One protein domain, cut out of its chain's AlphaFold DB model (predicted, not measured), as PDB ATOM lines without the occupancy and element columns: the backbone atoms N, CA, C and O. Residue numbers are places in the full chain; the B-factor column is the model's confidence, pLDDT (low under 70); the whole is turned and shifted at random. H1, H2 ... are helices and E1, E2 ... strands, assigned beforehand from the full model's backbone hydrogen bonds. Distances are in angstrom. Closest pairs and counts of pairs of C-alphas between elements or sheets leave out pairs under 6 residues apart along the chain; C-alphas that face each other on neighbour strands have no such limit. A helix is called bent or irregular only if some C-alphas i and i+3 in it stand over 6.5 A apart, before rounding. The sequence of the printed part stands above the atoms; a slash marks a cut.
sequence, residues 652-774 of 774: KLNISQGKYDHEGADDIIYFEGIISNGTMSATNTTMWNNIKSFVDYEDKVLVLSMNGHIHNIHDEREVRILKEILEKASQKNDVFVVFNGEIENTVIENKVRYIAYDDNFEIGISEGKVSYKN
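AT A GLANCE: This is residues 652 to 774 of the 774 residues of the protein "Phosphodiester glycosidase family protein" of Tissierellia bacterium (UniProt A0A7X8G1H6). What is the main picture? A twisted sheet of five strands lies in the middle of a three-deep stack: helices H1 and H2 cover one of its faces, and a smaller sheet of four strands, E2, E1, E8 and E9, lies partly face to face with the other. How is it made up? The printed part has 123 residues with two named helices and nine named strands, in the order E1, E2, E3, H1, E4, H2, E5, E6, E7, E8, E9, and its class is mixed, helices and strands. The larger sheet runs E3, E4, E5, E7, E6 and is mixed, while the smaller, E2, E1, E8, E9, is antiparallel throughout. How compact is it? It is compact, with a radius of gyration of the C-alphas of 13.5 A and a rounded outline of 40 by 32 by 25 A.

IN THESE COORDINATES: Where is the larger sheet? Its strands are E3, residues 668 to 673, E4, residues 701 to 706, E5, residues 734 to 740, E7, residues 752 to 757, and E6, residues 745 to 749. E5 is the longest strand, 20.0 A from C-alpha 734 at (19.639, -20.462, -17.538) to C-alpha 740. Where are the helices? H1 holds residues 685 to 696 and is 17.4 A long; it is neither bent nor irregular, but only just: C-alphas 692 and 695 are 6.5 A apart. H2 holds residues 716 to 729 and is 19.9 A long. Where is the smaller sheet? E1, residues 652 to 656, begins at C-alpha 652, (27.644, -8.824, -16.746), and E2 holds residues 659 to 663. E8 holds residues 761 to 766, 16.6 A, and E9, residues 769 to 773, ends at C-alpha 773, (31.646, -16.412, -9.740).

HOW THE PARTS SIT: How are the larger sheet's strands paired? E3 and E4 are parallel with N 671 and O 703 2.9 A apart, E4 and E5 are parallel with N 704 and O 736 at 2.8 A, and E5 and E7 are parallel with N 755 and O 737 at 2.8 A. E7 and E6 form an antiparallel hairpin, with N 754 and O 747 at 2.8 A. How do the helices stand? H1 and H2, on the same face of this sheet, make two layers with it: H1, height 9.1 A, is over E3 and E4 and slantwise to the strands, at 36 degrees to E3 on the local plane, while H2, height 10.4 A, is over E5 and, with 3 C-alphas, only just over E7, and runs along the strands at 22 degrees to E5 on the local plane. H1 touches H2 with residues 691 to 696 alone, closest at the C-alphas of Val 695 and Ala 729, 4.5 A, at a steep tilt of 42 degrees, the same way. Every O i to N i+4 pair is within hydrogen-bond range in H2, but 5 of 8 in H1. Which units follow? E3, H1, E4 and E4, H2, E5 are strand-helix-strand units, two parallel neighbour strands with a helix between, each with a right-handed crossover. How does the smaller sheet sit? The two sheets form a sandwich, face to face, the facing parts 10.1 A centre to centre and their best planes 18 degrees apart; the closest C-alphas of E1 and E3 are those of Leu 653 and Ile 668, 7.4 A. In the smaller sheet N 661 and O 654 of the hairpin E1 and E2 are 2.9 A apart, N 653 and O 763 of antiparallel E1 and E8 2.8 A, and N 771 and O 764 of the hairpin E8 and E9 2.9 A. E6 is apart from E1, E2, E8 and E9.

THE WHOLE: How large is it? The two C-alphas farthest apart, those of Asn 677 and Glu 767, are 41.6 A apart. Are there cuts or long links? The printed part has no cut and ends at residue 774, the chain's last. The link E3 to H1, 11 residues, is long, and within it residues 675 to 676 pair with 679 to 680, antiparallel. Is confidence low anywhere? No printed residue is under 70, and the mean pLDDT of the printed part is 90.3.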
ATOM      1  N   LYS A 652      27.300  -8.426 -18.110       96.19
ATOM      2  CA  LYS A 652      27.644  -8.824 -16.746       96.19
ATOM      3  C   LYS A 652      26.675  -8.216 -15.740       96.19
ATOM      4  O   LYS A 652      26.305  -7.053 -15.844       96.19
ATOM      5  N   LEU A 653      26.335  -8.998 -14.726       96.69
ATOM      6  CA  LEU A 653      25.646  -8.560 -13.522       96.69
ATOM      7  C   LEU A 653      26.524  -8.872 -12.308       96.69
ATOM      8  O   LEU A 653      26.980 -10.003 -12.135       96.69
ATOM      9  N   ASN A 654      26.748  -7.871 -11.465       95.69
ATOM     10  CA  ASN A 654      27.413  -7.997 -10.175       95.69
ATOM     11  C   ASN A 654      26.425  -7.665  -9.053       95.69
ATOM     12  O   ASN A 654      25.739  -6.641  -9.095       95.69
ATOM     13  N   ILE A 655      26.363  -8.535  -8.050       94.69
ATOM     14  CA  ILE A 655      25.482  -8.426  -6.894       94.69
ATOM     15  C   ILE A 655      26.343  -8.419  -5.637       94.69
ATOM     16  O   ILE A 655      27.013  -9.393  -5.310       94.69
ATOM     17  N   SER A 656      26.291  -7.316  -4.894       90.31
ATOM     18  CA  SER A 656      27.043  -7.145  -3.649       90.31
ATOM     19  C   SER A 656      26.184  -6.409  -2.632       90.31
ATOM     20  O   SER A 656      25.808  -5.259  -2.849       90.31
ATOM     21  N   GLN A 657      25.893  -7.051  -1.497       81.06
ATOM     22  CA  GLN A 657      25.110  -6.462  -0.397       81.06
ATOM     23  C   GLN A 657      23.779  -5.816  -0.852       81.06
ATOM     24  O   GLN A 657      23.432  -4.715  -0.423       81.06
ATOM     25  N   GLY A 658      23.050  -6.470  -1.766       77.19
ATOM     26  CA  GLY A 658      21.777  -5.966  -2.308       77.19
ATOM     27  C   GLY A 658      21.913  -4.803  -3.300       77.19
ATOM     28  O   GLY A 658      20.920  -4.168  -3.639       77.19
ATOM     29  N   LYS A 659      23.130  -4.493  -3.759       87.12
ATOM     30  CA  LYS A 659      23.372  -3.583  -4.883       87.12
ATOM     31  C   LYS A 659      23.600  -4.389  -6.152       87.12
ATOM     32  O   LYS A 659      24.338  -5.371  -6.113       87.12
ATOM     33  N   TYR A 660      23.006  -3.920  -7.243       93.25
ATOM     34  CA  TYR A 660      23.068  -4.530  -8.567       93.25
ATOM     35  C   TYR A 660      23.809  -3.581  -9.497       93.25
ATOM     36  O   TYR A 660      23.409  -2.424  -9.640       93.25
ATOM     37  N   ASP A 661      24.887  -4.069 -10.092       93.94
ATOM     38  CA  ASP A 661      25.654  -3.366 -11.111       93.94
ATOM     39  C   ASP A 661      25.593  -4.190 -12.397       93.94
ATOM     40  O   ASP A 661      26.116  -5.305 -12.454       93.94
ATOM     41  N   HIS A 662      24.846  -3.689 -13.379       94.56
ATOM     42  CA  HIS A 662      24.549  -4.381 -14.630       94.56
ATOM     43  C   HIS A 662      25.151  -3.606 -15.800       94.56
ATOM     44  O   HIS A 662      24.914  -2.410 -15.967       94.56
ATOM     45  N   GLU A 663      25.949  -4.307 -16.598       92.12
ATOM     46  CA  GLU A 663      26.652  -3.783 -17.761       92.12
ATOM     47  C   GLU A 663      26.340  -4.663 -18.973       92.12
ATOM     48  O   GLU A 663      26.613  -5.860 -18.931       92.12
ATOM     49  N   GLY A 664      25.861  -4.094 -20.081       86.31
ATOM     50  CA  GLY A 664      25.701  -4.816 -21.351       86.31
ATOM     51  C   GLY A 664      24.286  -4.763 -21.921       86.31
ATOM     52  O   GLY A 664      23.647  -3.713 -21.860       86.31
ATOM     53  N   ALA A 665      23.859  -5.848 -22.576       81.00
ATOM     54  CA  ALA A 665      22.553  -5.973 -23.227       81.00
ATOM     55  C   ALA A 665      21.442  -6.343 -22.217       81.00
ATOM     56  O   ALA A 665      21.643  -6.218 -21.018       81.00
ATOM     57  N   ASP A 666      20.264  -6.752 -22.704       85.94
ATOM     58  CA  ASP A 666      19.123  -7.188 -21.879       85.94
ATOM     59  C   ASP A 666      18.963  -8.729 -21.912       85.94
ATOM     60  O   ASP A 666      17.845  -9.252 -22.028       85.94
ATOM     61  N   ASP A 667      20.068  -9.487 -21.924       94.00
ATOM     62  CA  ASP A 667      20.038 -10.958 -21.909       94.00
ATOM     63  C   ASP A 667      20.040 -11.541 -20.484       94.00
ATOM     64  O   ASP A 667      19.525 -12.644 -20.278       94.00
ATOM     65  N   ILE A 668      20.527 -10.788 -19.492       96.75
ATOM     66  CA  ILE A 668      20.431 -11.091 -18.060       96.75
ATOM     67  C   ILE A 668      19.229 -10.346 -17.462       96.75
ATOM     68  O   ILE A 668      19.244  -9.131 -17.284       96.75
ATOM     69  N   ILE A 669      18.193 -11.090 -17.081       96.62
ATOM     70  CA  ILE A 669      17.012 -10.564 -16.387       96.62
ATOM     71  C   ILE A 669      17.140 -10.889 -14.904       96.62
ATOM     72  O   ILE A 669      17.268 -12.054 -14.534       96.62
ATOM     73  N   TYR A 670      17.068  -9.881 -14.037       95.19
ATOM     74  CA  TYR A 670      17.201 -10.086 -12.598       95.19
ATOM     75  C   TYR A 670      16.077  -9.436 -11.798       95.19
ATOM     76  O   TYR A 670      15.666  -8.306 -12.064       95.19
ATOM     77  N   PHE A 671      15.597 -10.151 -10.783       95.50
ATOM     78  CA  PHE A 671      14.574  -9.675  -9.856       95.50
ATOM     79  C   PHE A 671      14.933 -10.012  -8.414       95.50
ATOM     80  O   PHE A 671      15.693 -10.941  -8.139       95.50
ATOM     81  N   GLU A 672      14.354  -9.261  -7.483       93.56
ATOM     82  CA  GLU A 672      14.532  -9.500  -6.053       93.56
ATOM     83  C   GLU A 672      13.477 -10.466  -5.513       93.56
ATOM     84  O   GLU A 672      12.296 -10.347  -5.836       93.56
ATOM     85  N   GLY A 673      13.893 -11.380  -4.640       92.94
ATOM     86  CA  GLY A 673      13.037 -12.206  -3.798       92.94
ATOM     87  C   GLY A 673      13.202 -11.806  -2.333       92.94
ATOM     88  O   GLY A 673      14.262 -11.993  -1.740       92.94
ATOM     89  N   ILE A 674      12.154 -11.247  -1.731       92.44
ATOM     90  CA  ILE A 674      12.201 -10.760  -0.349       92.44
ATOM     91  C   ILE A 674      11.493 -11.756   0.560       92.44
ATOM     92  O   ILE A 674      10.266 -11.845   0.547       92.44
ATOM     93  N   ILE A 675      12.258 -12.442   1.405       90.88
ATOM     94  CA  ILE A 675      11.758 -13.220   2.536       90.88
ATOM     95  C   ILE A 675      11.564 -12.275   3.729       90.88
ATOM     96  O   ILE A 675      12.472 -11.540   4.123       90.88
ATOM     97  N   SER A 676      10.374 -12.301   4.325       89.00
ATOM     98  CA  SER A 676      10.012 -11.545   5.523       89.00
ATOM     99  C   SER A 676       9.155 -12.413   6.440       89.00
ATOM    100  O   SER A 676       8.114 -12.910   6.029       89.00
ATOM    101  N   ASN A 677       9.549 -12.559   7.709       85.56
ATOM    102  CA  ASN A 677       8.825 -13.349   8.720       85.56
ATOM    103  C   ASN A 677       8.589 -14.828   8.351       85.56
ATOM    104  O   ASN A 677       7.604 -15.422   8.792       85.56
ATOM    105  N   GLY A 678       9.496 -15.430   7.578       85.12
ATOM    106  CA  GLY A 678       9.404 -16.840   7.200       85.12
ATOM    107  C   GLY A 678       8.530 -17.131   5.976       85.12
ATOM    108  O   GLY A 678       8.108 -18.266   5.797       85.12
ATOM    109  N   THR A 679       8.207 -16.122   5.167       85.44
ATOM    110  CA  THR A 679       7.430 -16.229   3.917       85.44
ATOM    111  C   THR A 679       7.994 -15.243   2.897       85.44
ATOM    112  O   THR A 679       8.667 -14.283   3.296       85.44
ATOM    113  N   MET A 680       7.757 -15.430   1.597       87.25
ATOM    114  CA  MET A 680       8.024 -14.346   0.650       87.25
ATOM    115  C   MET A 680       7.065 -13.191   0.956       87.25
ATOM    116  O   MET A 680       5.952 -13.378   1.440       87.25
ATOM    117  N   SER A 681       7.487 -11.955   0.703       85.69
ATOM    118  CA  SER A 681       6.696 -10.757   0.983       85.69
ATOM    119  C   SER A 681       5.349 -10.764   0.236       85.69
ATOM    120  O   SER A 681       5.237 -10.295  -0.896       85.69
ATOM    121  N   ALA A 682       4.301 -11.291   0.879       74.81
ATOM    122  CA  ALA A 682       2.979 -11.494   0.283       74.81
ATOM    123  C   ALA A 682       2.307 -10.188  -0.175       74.81
ATOM    124  O   ALA A 682       1.479 -10.195  -1.081       74.81
ATOM    125  N   THR A 683       2.671  -9.054   0.429       78.75
ATOM    126  CA  THR A 683       2.145  -7.730   0.072       78.75
ATOM    127  C   THR A 683       2.887  -7.073  -1.093       78.75
ATOM    128  O   THR A 683       2.399  -6.079  -1.630       78.75
ATOM    129  N   ASN A 684       4.042  -7.603  -1.509       84.50
ATOM    130  CA  ASN A 684       4.817  -7.062  -2.621       84.50
ATOM    131  C   ASN A 684       4.332  -7.656  -3.952       84.50
ATOM    132  O   ASN A 684       4.885  -8.623  -4.476       84.50
ATOM    133  N   THR A 685       3.269  -7.075  -4.506       86.12
ATOM    134  CA  THR A 685       2.668  -7.527  -5.772       86.12
ATOM    135  C   THR A 685       3.630  -7.422  -6.955       86.12
ATOM    136  O   THR A 685       3.627  -8.301  -7.814       86.12
ATOM    137  N   THR A 686       4.493  -6.402  -6.984       91.06
ATOM    138  CA  THR A 686       5.517  -6.232  -8.028       91.06
ATOM    139  C   THR A 686       6.504  -7.396  -8.038       91.06
ATOM    140  O   THR A 686       6.749  -7.968  -9.094       91.06
ATOM    141  N   MET A 687       7.012  -7.799  -6.868       93.44
ATOM    142  CA  MET A 687       7.896  -8.963  -6.732       93.44
ATOM    143  C   MET A 687       7.241 -10.228  -7.294       93.44
ATOM    144  O   MET A 687       7.848 -10.939  -8.091       93.44
ATOM    145  N   TRP A 688       5.988 -10.497  -6.924       88.00
ATOM    146  CA  TRP A 688       5.280 -11.681  -7.408       88.00
ATOM    147  C   TRP A 688       5.017 -11.655  -8.912       88.00
ATOM    148  O   TRP A 688       5.159 -12.688  -9.561       88.00
ATOM    149  N   ASN A 689       4.657 -10.501  -9.474       90.56
ATOM    150  CA  ASN A 689       4.474 -10.358 -10.919       90.56
ATOM    151  C   ASN A 689       5.791 -10.597 -11.668       90.56
ATOM    152  O   ASN A 689       5.809 -11.323 -12.658       90.56
ATOM    153  N   ASN A 690       6.893 -10.060 -11.147       94.31
ATOM    154  CA  ASN A 690       8.230 -10.254 -11.694       94.31
ATOM    155  C   ASN A 690       8.655 -11.731 -11.658       94.31
ATOM    156  O   ASN A 690       9.016 -12.285 -12.693       94.31
ATOM    157  N   ILE A 691       8.534 -12.403 -10.507       93.31
ATOM    158  CA  ILE A 691       8.842 -13.837 -10.378       93.31
ATOM    159  C   ILE A 691       7.981 -14.665 -11.339       93.31
ATOM    160  O   ILE A 691       8.501 -15.531 -12.035       93.31
ATOM    161  N   LYS A 692       6.673 -14.387 -11.422       91.94
ATOM    162  CA  LYS A 692       5.773 -15.096 -12.345       91.94
ATOM    163  C   LYS A 692       6.172 -14.898 -13.805       91.94
ATOM    164  O   LYS A 692       6.080 -15.855 -14.559       91.94
ATOM    165  N   SER A 693       6.661 -13.715 -14.180       95.50
ATOM    166  CA  SER A 693       7.082 -13.425 -15.557       95.50
ATOM    167  C   SER A 693       8.295 -14.230 -16.030       95.50
ATOM    168  O   SER A 693       8.535 -14.301 -17.230       95.50
ATOM    169  N   PHE A 694       9.048 -14.888 -15.135       96.31
ATOM    170  CA  PHE A 694      10.175 -15.743 -15.532       96.31
ATOM    171  C   PHE A 694       9.791 -16.831 -16.541       96.31
ATOM    172  O   PHE A 694      10.604 -17.171 -17.395       96.31
ATOM    173  N   VAL A 695       8.561 -17.349 -16.485       93.75
ATOM    174  CA  VAL A 695       8.096 -18.381 -17.428       93.75
ATOM    175  C   VAL A 695       7.822 -17.845 -18.836       93.75
ATOM    176  O   VAL A 695       7.685 -18.641 -19.763       93.75
ATOM    177  N   ASP A 696       7.745 -16.522 -18.997       95.69
ATOM    178  CA  ASP A 696       7.439 -15.856 -20.265       95.69
ATOM    179  C   ASP A 696       8.706 -15.519 -21.076       95.69
ATOM    180  O   ASP A 696       8.604 -15.182 -22.258       95.69
ATOM    181  N   TYR A 697       9.898 -15.619 -20.470       95.56
ATOM    182  CA  TYR A 697      11.182 -15.399 -21.145       95.56
ATOM    183  C   TYR A 697      11.697 -16.665 -21.847       95.56
ATOM    184  O   TYR A 697      11.399 -17.795 -21.450       95.56
ATOM    185  N   GLU A 698      12.512 -16.471 -22.884       95.75
ATOM    186  CA  GLU A 698      13.137 -17.534 -23.676       95.75
ATOM    187  C   GLU A 698      14.540 -17.094 -24.113       95.75
ATOM    188  O   GLU A 698      14.729 -15.933 -24.482       95.75
ATOM    189  N   ASP A 699      15.505 -18.018 -24.048       94.00
ATOM    190  CA  ASP A 699      16.922 -17.802 -24.361       94.00
ATOM    191  C   ASP A 699      17.586 -16.685 -23.521       94.00
ATOM    192  O   ASP A 699      18.397 -15.903 -24.022       94.00
ATOM    193  N   LYS A 700      17.236 -16.593 -22.229       96.06
ATOM    194  CA  LYS A 700      17.770 -15.605 -21.270       96.06
ATOM    195  C   LYS A 700      18.533 -16.236 -20.106       96.06
ATOM    196  O   LYS A 700      18.429 -17.433 -19.835       96.06
ATOM    197  N   VAL A 701      19.267 -15.392 -19.379       97.06
ATOM    198  CA  VAL A 701      19.841 -15.697 -18.062       97.06
ATOM    199  C   VAL A 701      18.967 -15.037 -16.999       97.06
ATOM    200  O   VAL A 701      18.911 -13.815 -16.907       97.06
ATOM    201  N   LEU A 702      18.261 -15.830 -16.198       97.94
ATOM    202  CA  LEU A 702      17.330 -15.340 -15.181       97.94
ATOM    203  C   LEU A 702      17.966 -15.438 -13.794       97.94
ATOM    204  O   LEU A 702      18.381 -16.518 -13.378       97.94
ATOM    205  N   VAL A 703      18.014 -14.330 -13.055       97.44
ATOM    206  CA  VAL A 703      18.627 -14.257 -11.721       97.44
ATOM    207  C   VAL A 703      17.601 -13.795 -10.687       97.44
ATOM    208  O   VAL A 703      17.166 -12.645 -10.685       97.44
ATOM    209  N   LEU A 704      17.223 -14.680  -9.767       97.12
ATOM    210  CA  LEU A 704      16.454 -14.332  -8.574       97.12
ATOM    211  C   LEU A 704      17.411 -14.068  -7.409       97.12
ATOM    212  O   LEU A 704      17.957 -14.996  -6.816       97.12
ATOM    213  N   SER A 705      17.593 -12.798  -7.066       95.56
ATOM    214  CA  SER A 705      18.407 -12.374  -5.928       95.56
ATOM    215  C   SER A 705      17.573 -12.370  -4.655       95.56
ATOM    216  O   SER A 705      16.662 -11.557  -4.504       95.56
ATOM    217  N   MET A 706      17.855 -13.296  -3.746       93.94
ATOM    218  CA  MET A 706      17.128 -13.457  -2.495       93.94
ATOM    219  C   MET A 706      17.889 -12.853  -1.315       93.94
ATOM    220  O   MET A 706      19.102 -12.998  -1.180       93.94
ATOM    221  N   ASN A 707      17.158 -12.230  -0.387       91.75
ATOM    222  CA  ASN A 707      17.728 -11.705   0.861       91.75
ATOM    223  C   ASN A 707      18.026 -12.791   1.921       91.75
ATOM    224  O   ASN A 707      18.372 -12.461   3.055       91.75
ATOM    225  N   GLY A 708      17.864 -14.070   1.583       89.44
ATOM    226  CA  GLY A 708      18.163 -15.211   2.439       89.44
ATOM    227  C   GLY A 708      17.912 -16.540   1.727       89.44
ATOM    228  O   GLY A 708      17.309 -16.574   0.655       89.44
ATOM    229  N   HIS A 709      18.362 -17.639   2.339       89.62
ATOM    230  CA  HIS A 709      18.180 -18.989   1.800       89.62
ATOM    231  C   HIS A 709      16.692 -19.324   1.628       89.62
ATOM    232  O   HIS A 709      15.875 -18.992   2.488       89.62
ATOM    233  N   ILE A 710      16.340 -20.098   0.597       86.88
ATOM    234  CA  ILE A 710      14.961 -20.571   0.365       86.88
ATOM    235  C   ILE A 710      14.388 -21.395   1.538       86.88
ATOM    236  O   ILE A 710      13.179 -21.485   1.705       86.88
ATOM    237  N   HIS A 711      15.250 -21.946   2.400       85.69
ATOM    238  CA  HIS A 711      14.858 -22.700   3.603       85.69
ATOM    239  C   HIS A 711      14.385 -21.793   4.740       85.69
ATOM    240  O   HIS A 711      13.769 -22.265   5.690       85.69
ATOM    241  N   ASN A 712      14.615 -20.485   4.621       90.06
ATOM    242  CA  ASN A 712      14.041 -19.500   5.525       90.06
ATOM    243  C   ASN A 712      12.552 -19.255   5.219       90.06
ATOM    244  O   ASN A 712      11.917 -18.489   5.936       90.06
ATOM    245  N   ILE A 713      11.986 -19.868   4.171       89.44
ATOM    246  CA  ILE A 713      10.545 -19.897   3.904       89.44
ATOM    247  C   ILE A 713       9.956 -21.117   4.621       89.44
ATOM    248  O   ILE A 713      10.304 -22.255   4.320       89.44
ATOM    249  N   HIS A 714       9.055 -20.883   5.571       86.88
ATOM    250  CA  HIS A 714       8.460 -21.930   6.403       86.88
ATOM    251  C   HIS A 714       7.219 -22.583   5.772       86.88
ATOM    252  O   HIS A 714       6.798 -23.644   6.229       86.88
ATOM    253  N   ASP A 715       6.593 -21.961   4.763       78.81
ATOM    254  CA  ASP A 715       5.463 -22.557   4.038       78.81
ATOM    255  C   ASP A 715       5.965 -23.413   2.869       78.81
ATOM    256  O   ASP A 715       6.383 -22.904   1.827       78.81
ATOM    257  N   GLU A 716       5.887 -24.735   3.018       78.25
ATOM    258  CA  GLU A 716       6.331 -25.687   1.995       78.25
ATOM    259  C   GLU A 716       5.609 -25.517   0.649       78.25
ATOM    260  O   GLU A 716       6.186 -25.808  -0.399       78.25
ATOM    261  N   ARG A 717       4.362 -25.022   0.631       76.06
ATOM    262  CA  ARG A 717       3.635 -24.789  -0.630       76.06
ATOM    263  C   ARG A 717       4.178 -23.573  -1.360       76.06
ATOM    264  O   ARG A 717       4.196 -23.575  -2.585       76.06
ATOM    265  N   GLU A 718       4.609 -22.555  -0.623       84.00
ATOM    266  CA  GLU A 718       5.242 -21.370  -1.193       84.00
ATOM    267  C   GLU A 718       6.589 -21.735  -1.818       84.00
ATOM    268  O   GLU A 718       6.836 -21.401  -2.977       84.00
ATOM    269  N   VAL A 719       7.403 -22.518  -1.098       86.38
ATOM    270  CA  VAL A 719       8.648 -23.092  -1.633       86.38
ATOM    271  C   VAL A 719       8.361 -23.919  -2.884       86.38
ATOM    272  O   VAL A 719       9.036 -23.744  -3.897       86.38
ATOM    273  N   ARG A 720       7.340 -24.782  -2.847       84.31
ATOM    274  CA  ARG A 720       6.946 -25.617  -3.988       84.31
ATOM    275  C   ARG A 720       6.547 -24.779  -5.204       84.31
ATOM    276  O   ARG A 720       7.077 -25.016  -6.281       84.31
ATOM    277  N   ILE A 721       5.667 -23.789  -5.044       85.50
ATOM    278  CA  ILE A 721       5.221 -22.918  -6.148       85.50
ATOM    279  C   ILE A 721       6.399 -22.128  -6.728       85.50
ATOM    280  O   ILE A 721       6.530 -22.034  -7.946       85.50
ATOM    281  N   LEU A 722       7.271 -21.576  -5.877       92.44
ATOM    282  CA  LEU A 722       8.460 -20.858  -6.334       92.44
ATOM    283  C   LEU A 722       9.378 -21.778  -7.150       92.44
ATOM    284  O   LEU A 722       9.791 -21.410  -8.248       92.44
ATOM    285  N   LYS A 723       9.650 -22.990  -6.650       91.31
ATOM    286  CA  LYS A 723      10.433 -24.001  -7.369       91.31
ATOM    287  C   LYS A 723       9.789 -24.392  -8.700       91.31
ATOM    288  O   LYS A 723      10.492 -24.430  -9.700       91.31
ATOM    289  N   GLU A 724       8.472 -24.592  -8.748       87.94
ATOM    290  CA  GLU A 724       7.749 -24.906  -9.991       87.94
ATOM    291  C   GLU A 724       7.869 -23.795 -11.045       87.94
ATOM    292  O   GLU A 724       8.008 -24.084 -12.234       87.94
ATOM    293  N   ILE A 725       7.815 -22.523 -10.634       93.19
ATOM    294  CA  ILE A 725       8.013 -21.381 -11.539       93.19
ATOM    295  C   ILE A 725       9.441 -21.392 -12.097       93.19
ATOM    296  O   ILE A 725       9.626 -21.306 -13.311       93.19
ATOM    297  N   LEU A 726      10.441 -21.534 -11.221       95.31
ATOM    298  CA  LEU A 726      11.857 -21.538 -11.599       95.31
ATOM    299  C   LEU A 726      12.208 -22.727 -12.504       95.31
ATOM    300  O   LEU A 726      12.912 -22.555 -13.495       95.31
ATOM    301  N   GLU A 727      11.672 -23.911 -12.213       91.19
ATOM    302  CA  GLU A 727      11.857 -25.124 -13.016       91.19
ATOM    303  C   GLU A 727      11.188 -25.026 -14.394       91.19
ATOM    304  O   GLU A 727      11.728 -25.510 -15.390       91.19
ATOM    305  N   LYS A 728      10.014 -24.391 -14.487       89.56
ATOM    306  CA  LYS A 728       9.387 -24.114 -15.788       89.56
ATOM    307  C   LYS A 728      10.224 -23.134 -16.599       89.56
ATOM    308  O   LYS A 728      10.433 -23.361 -17.789       89.56
ATOM    309  N   ALA A 729      10.727 -22.080 -15.959       94.62
ATOM    310  CA  ALA A 729      11.589 -21.102 -16.608       94.62
ATOM    311  C   ALA A 729      12.919 -21.726 -17.076       94.62
ATOM    312  O   ALA A 729      13.375 -21.422 -18.180       94.62
ATOM    313  N   SER A 730      13.491 -22.664 -16.308       92.94
ATOM    314  CA  SER A 730      14.756 -23.344 -16.634       92.94
ATOM    315  C   SER A 730      14.676 -24.287 -17.838       92.94
ATOM    316  O   SER A 730      15.700 -24.739 -18.349       92.94
ATOM    317  N   GLN A 731      13.474 -24.573 -18.352       87.69
ATOM    318  CA  GLN A 731      13.328 -25.337 -19.596       87.69
ATOM    319  C   GLN A 731      13.784 -24.558 -20.834       87.69
ATOM    320  O   GLN A 731      14.113 -25.183 -21.842       87.69
ATOM    321  N   LYS A 732      13.782 -23.221 -20.766       92.75
ATOM    322  CA  LYS A 732      14.092 -22.320 -21.888       92.75
ATOM    323  C   LYS A 732      15.205 -21.313 -21.589       92.75
ATOM    324  O   LYS A 732      15.548 -20.522 -22.460       92.75
ATOM    325  N   ASN A 733      15.712 -21.293 -20.360       94.69
ATOM    326  CA  ASN A 733      16.601 -20.253 -19.848       94.69
ATOM    327  C   ASN A 733      17.627 -20.857 -18.879       94.69
ATOM    328  O   ASN A 733      17.366 -21.897 -18.272       94.69
ATOM    329  N   ASP A 734      18.745 -20.168 -18.661       94.19
ATOM    330  CA  ASP A 734      19.639 -20.462 -17.538       94.19
ATOM    331  C   ASP A 734      19.129 -19.734 -16.287       94.19
ATOM    332  O   ASP A 734      19.023 -18.509 -16.286       94.19
ATOM    333  N   VAL A 735      18.801 -20.466 -15.216       96.75
ATOM    334  CA  VAL A 735      18.153 -19.889 -14.023       96.75
ATOM    335  C   VAL A 735      19.046 -20.001 -12.794       96.75
ATOM    336  O   VAL A 735      19.534 -21.079 -12.446       96.75
ATOM    337  N   PHE A 736      19.204 -18.876 -12.102       96.94
ATOM    338  CA  PHE A 736      20.032 -18.715 -10.918       96.94
ATOM    339  C   PHE A 736      19.201 -18.135  -9.777       96.94
ATOM    340  O   PHE A 736      18.492 -17.148  -9.947       96.94
ATOM    341  N   VAL A 737      19.318 -18.728  -8.597       96.62
ATOM    342  CA  VAL A 737      18.824 -18.186  -7.337       96.62
ATOM    343  C   VAL A 737      20.041 -17.893  -6.484       96.62
ATOM    344  O   VAL A 737      20.784 -18.806  -6.137       96.62
ATOM    345  N   VAL A 738      20.264 -16.629  -6.160       96.12
ATOM    346  CA  VAL A 738      21.483 -16.187  -5.477       96.12
ATOM    347  C   VAL A 738      21.125 -15.550  -4.149       96.12
ATOM    348  O   VAL A 738      20.143 -14.819  -4.062       96.12
ATOM    349  N   PHE A 739      21.892 -15.825  -3.103       94.00
ATOM    350  CA  PHE A 739      21.679 -15.234  -1.784       94.00
ATOM    351  C   PHE A 739      22.988 -15.151  -1.008       94.00
ATOM    352  O   PHE A 739      23.912 -15.935  -1.224       94.00
ATOM    353  N   ASN A 740      23.058 -14.203  -0.076       89.50
ATOM    354  CA  ASN A 740      24.209 -14.089   0.812       89.50
ATOM    355  C   ASN A 740      24.221 -15.259   1.821       89.50
ATOM    356  O   ASN A 740      23.185 -15.556   2.426       89.50
ATOM    357  N   GLY A 741      25.368 -15.919   1.991       84.00
ATOM    358  CA  GLY A 741      25.577 -17.008   2.948       84.00
ATOM    359  C   GLY A 741      26.969 -16.970   3.585       84.00
ATOM    360  O   GLY A 741      27.888 -16.364   3.051       84.00
ATOM    361  N   GLU A 742      27.135 -17.637   4.733       81.75
ATOM    362  CA  GLU A 742      28.421 -17.672   5.462       81.75
ATOM    363  C   GLU A 742      29.510 -18.493   4.752       81.75
ATOM    364  O   GLU A 742      30.693 -18.339   5.050       81.75
ATOM    365  N   ILE A 743      29.112 -19.398   3.854       81.00
ATOM    366  CA  ILE A 743      30.001 -20.293   3.112       81.00
ATOM    367  C   ILE A 743      29.559 -20.287   1.650       81.00
ATOM    368  O   ILE A 743      28.377 -20.504   1.363       81.00
ATOM    369  N   GLU A 744      30.507 -20.081   0.733       86.38
ATOM    370  CA  GLU A 744      30.269 -20.251  -0.698       86.38
ATOM    371  C   GLU A 744      29.780 -21.671  -0.994       86.38
ATOM    372  O   GLU A 744      30.451 -22.661  -0.691       86.38
ATOM    373  N   ASN A 745      28.628 -21.778  -1.648       84.94
ATOM    374  CA  ASN A 745      28.090 -23.067  -2.056       84.94
ATOM    375  C   ASN A 745      27.300 -22.937  -3.358       84.94
ATOM    376  O   ASN A 745      26.726 -21.890  -3.656       84.94
ATOM    377  N   THR A 746      27.257 -24.007  -4.143       87.94
ATOM    378  CA  THR A 746      26.385 -24.119  -5.312       87.94
ATOM    379  C   THR A 746      25.670 -25.456  -5.251       87.94
ATOM    380  O   THR A 746      26.307 -26.503  -5.231       87.94
ATOM    381  N   VAL A 747      24.343 -25.404  -5.283       85.06
ATOM    382  CA  VAL A 747      23.476 -26.573  -5.414       85.06
ATOM    383  C   VAL A 747      22.711 -26.441  -6.720       85.06
ATOM    384  O   VAL A 747      22.169 -25.379  -7.016       85.06
ATOM    385  N   ILE A 748      22.658 -27.508  -7.510       86.19
ATOM    386  CA  ILE A 748      21.896 -27.531  -8.757       86.19
ATOM    387  C   ILE A 748      20.702 -28.463  -8.567       86.19
ATOM    388  O   ILE A 748      20.854 -29.634  -8.238       86.19
ATOM    389  N   GLU A 749      19.495 -27.941  -8.760       79.75
ATOM    390  CA  GLU A 749      18.254 -28.707  -8.640       79.75
ATOM    391  C   GLU A 749      17.346 -28.353  -9.820       79.75
ATOM    392  O   GLU A 749      17.054 -27.186 -10.062       79.75
ATOM    393  N   ASN A 750      16.921 -29.354 -10.599       78.06
ATOM    394  CA  ASN A 750      16.047 -29.177 -11.772       78.06
ATOM    395  C   ASN A 750      16.521 -28.075 -12.748       78.06
ATOM    396  O   ASN A 750      15.732 -27.260 -13.229       78.06
ATOM    397  N   LYS A 751      17.832 -28.066 -13.043       83.88
ATOM    398  CA  LYS A 751      18.530 -27.063 -13.878       83.88
ATOM    399  C   LYS A 751      18.533 -25.631 -13.319       83.88
ATOM    400  O   LYS A 751      18.951 -24.711 -14.014       83.88
ATOM    401  N   VAL A 752      18.096 -25.436 -12.077       91.56
ATOM    402  CA  VAL A 752      18.188 -24.165 -11.353       91.56
ATOM    403  C   VAL A 752      19.412 -24.210 -10.445       91.56
ATOM    404  O   VAL A 752      19.588 -25.163  -9.685       91.56
ATOM    405  N   ARG A 753      20.267 -23.187 -10.515       93.00
ATOM    406  CA  ARG A 753      21.450 -23.064  -9.650       93.00
ATOM    407  C   ARG A 753      21.134 -22.207  -8.438       93.00
ATOM    408  O   ARG A 753      20.856 -21.024  -8.583       93.00
ATOM    409  N   TYR A 754      21.213 -22.794  -7.254       93.12
ATOM    410  CA  TYR A 754      21.091 -22.121  -5.968       93.12
ATOM    411  C   TYR A 754      22.490 -21.824  -5.440       93.12
ATOM    412  O   TYR A 754      23.263 -22.740  -5.166       93.12
ATOM    413  N   ILE A 755      22.828 -20.545  -5.340       93.69
ATOM    414  CA  ILE A 755      24.191 -20.088  -5.102       93.69
ATOM    415  C   ILE A 755      24.227 -19.229  -3.844       93.69
ATOM    416  O   ILE A 755      23.608 -18.165  -3.783       93.69
ATOM    417  N   ALA A 756      25.000 -19.691  -2.867       92.69
ATOM    418  CA  ALA A 756      25.397 -18.905  -1.712       92.69
ATOM    419  C   ALA A 756      26.717 -18.189  -2.026       92.69
ATOM    420  O   ALA A 756      27.668 -18.842  -2.463       92.69
ATOM    421  N   TYR A 757      26.773 -16.877  -1.809       91.88
ATOM    422  CA  TYR A 757      27.986 -16.058  -1.936       91.88
ATOM    423  C   TYR A 757      28.243 -15.299  -0.629       91.88
ATOM    424  O   TYR A 757      27.286 -14.938   0.060       91.88
ATOM    425  N   ASP A 758      29.502 -15.041  -0.280       88.25
ATOM    426  CA  ASP A 758      29.864 -14.350   0.967       88.25
ATOM    427  C   ASP A 758      29.983 -12.823   0.775       88.25
ATOM    428  O   ASP A 758      29.333 -12.039   1.479       88.25
ATOM    429  N   ASP A 759      30.728 -12.398  -0.247       87.50
ATOM    430  CA  ASP A 759      31.055 -11.006  -0.545       87.50
ATOM    431  C   ASP A 759      30.284 -10.490  -1.768       87.50
ATOM    432  O   ASP A 759      29.493  -9.542  -1.674       87.50
ATOM    433  N   ASN A 760      30.519 -11.099  -2.936       91.56
ATOM    434  CA  ASN A 760      29.890 -10.727  -4.204       91.56
ATOM    435  C   ASN A 760      29.574 -11.941  -5.067       91.56
ATOM    436  O   ASN A 760      30.324 -12.908  -5.108       91.56
ATOM    437  N   PHE A 761      28.492 -11.822  -5.825       95.38
ATOM    438  CA  PHE A 761      28.165 -12.724  -6.912       95.38
ATOM    439  C   PHE A 761      28.313 -11.994  -8.242       95.38
ATOM    440  O   PHE A 761      27.758 -10.913  -8.431       95.38
ATOM    441  N   GLU A 762      29.019 -12.600  -9.187       96.25
ATOM    442  CA  GLU A 762      29.137 -12.105 -10.551       96.25
ATOM    443  C   GLU A 762      28.619 -13.152 -11.530       96.25
ATOM    444  O   GLU A 762      28.974 -14.324 -11.445       96.25
ATOM    445  N   ILE A 763      27.853 -12.725 -12.523       96.81
ATOM    446  CA  ILE A 763      27.451 -13.557 -13.655       96.81
ATOM    447  C   ILE A 763      27.665 -12.781 -14.943       96.81
ATOM    448  O   ILE A 763      27.423 -11.579 -14.995       96.81
ATOM    449  N   GLY A 764      28.155 -13.446 -15.981       95.94
ATOM    450  CA  GLY A 764      28.389 -12.803 -17.263       95.94
ATOM    451  C   GLY A 764      28.219 -13.733 -18.448       95.94
ATOM    452  O   GLY A 764      28.377 -14.951 -18.343       95.94
ATOM    453  N   ILE A 765      27.919 -13.115 -19.583       95.25
ATOM    454  CA  ILE A 765      27.761 -13.755 -20.883       95.25
ATOM    455  C   ILE A 765      28.971 -13.379 -21.736       95.25
ATOM    456  O   ILE A 765      29.292 -12.201 -21.895       95.25
ATOM    457  N   SER A 766      29.654 -14.377 -22.291       90.69
ATOM    458  CA  SER A 766      30.769 -14.197 -23.225       90.69
ATOM    459  C   SER A 766      30.596 -15.148 -24.401       90.69
ATOM    460  O   SER A 766      30.410 -16.348 -24.203       90.69
ATOM    461  N   GLU A 767      30.601 -14.618 -25.628       86.19
ATOM    462  CA  GLU A 767      30.379 -15.398 -26.860       86.19
ATOM    463  C   GLU A 767      29.108 -16.280 -26.803       86.19
ATOM    464  O   GLU A 767      29.087 -17.404 -27.306       86.19
ATOM    465  N   GLY A 768      28.050 -15.781 -26.151       82.12
ATOM    466  CA  GLY A 768      26.790 -16.508 -25.963       82.12
ATOM    467  C   GLY A 768      26.835 -17.623 -24.911       82.12
ATOM    468  O   GLY A 768      25.932 -18.451 -24.875       82.12
ATOM    469  N   LYS A 769      27.871 -17.682 -24.065       89.19
ATOM    470  CA  LYS A 769      27.991 -18.649 -22.964       89.19
ATOM    471  C   LYS A 769      27.947 -17.953 -21.614       89.19
ATOM    472  O   LYS A 769      28.652 -16.965 -21.406       89.19
ATOM    473  N   VAL A 770      27.171 -18.514 -20.691       93.94
ATOM    474  CA  VAL A 770      27.084 -18.046 -19.307       93.94
ATOM    475  C   VAL A 770      28.267 -18.545 -18.474       93.94
ATOM    476  O   VAL A 770      28.745 -19.670 -18.632       93.94
ATOM    477  N   SER A 771      28.746 -17.698 -17.571       95.19
ATOM    478  CA  SER A 771      29.697 -18.054 -16.521       95.19
ATOM    479  C   SER A 771      29.409 -17.248 -15.264       95.19
ATOM    480  O   SER A 771      28.935 -16.116 -15.365       95.19
ATOM    481  N   TYR A 772      29.693 -17.811 -14.093       95.75
ATOM    482  CA  TYR A 772      29.493 -17.114 -12.824       95.75
ATOM    483  C   TYR A 772      30.675 -17.290 -11.867       95.75
ATOM    484  O   TYR A 772      31.493 -18.199 -12.014       95.75
ATOM    485  N   LYS A 773      30.748 -16.394 -10.888       93.62
ATOM    486  CA  LYS A 773      31.646 -16.412  -9.740       93.62
ATOM    487  C   LYS A 773      30.799 -16.097  -8.509       93.62
ATOM    488  O   LYS A 773      29.972 -15.190  -8.558       93.62
ATOM    489  N   ASN A 774      30.986 -16.849  -7.440       89.31
ATOM    490  CA  ASN A 774      30.323 -16.645  -6.159       89.31
ATOM    491  C   ASN A 774      31.333 -16.704  -5.034       89.31
ATOM    492  O   ASN A 774      32.418 -17.265  -5.317       89.31
TER     493      ASN A 774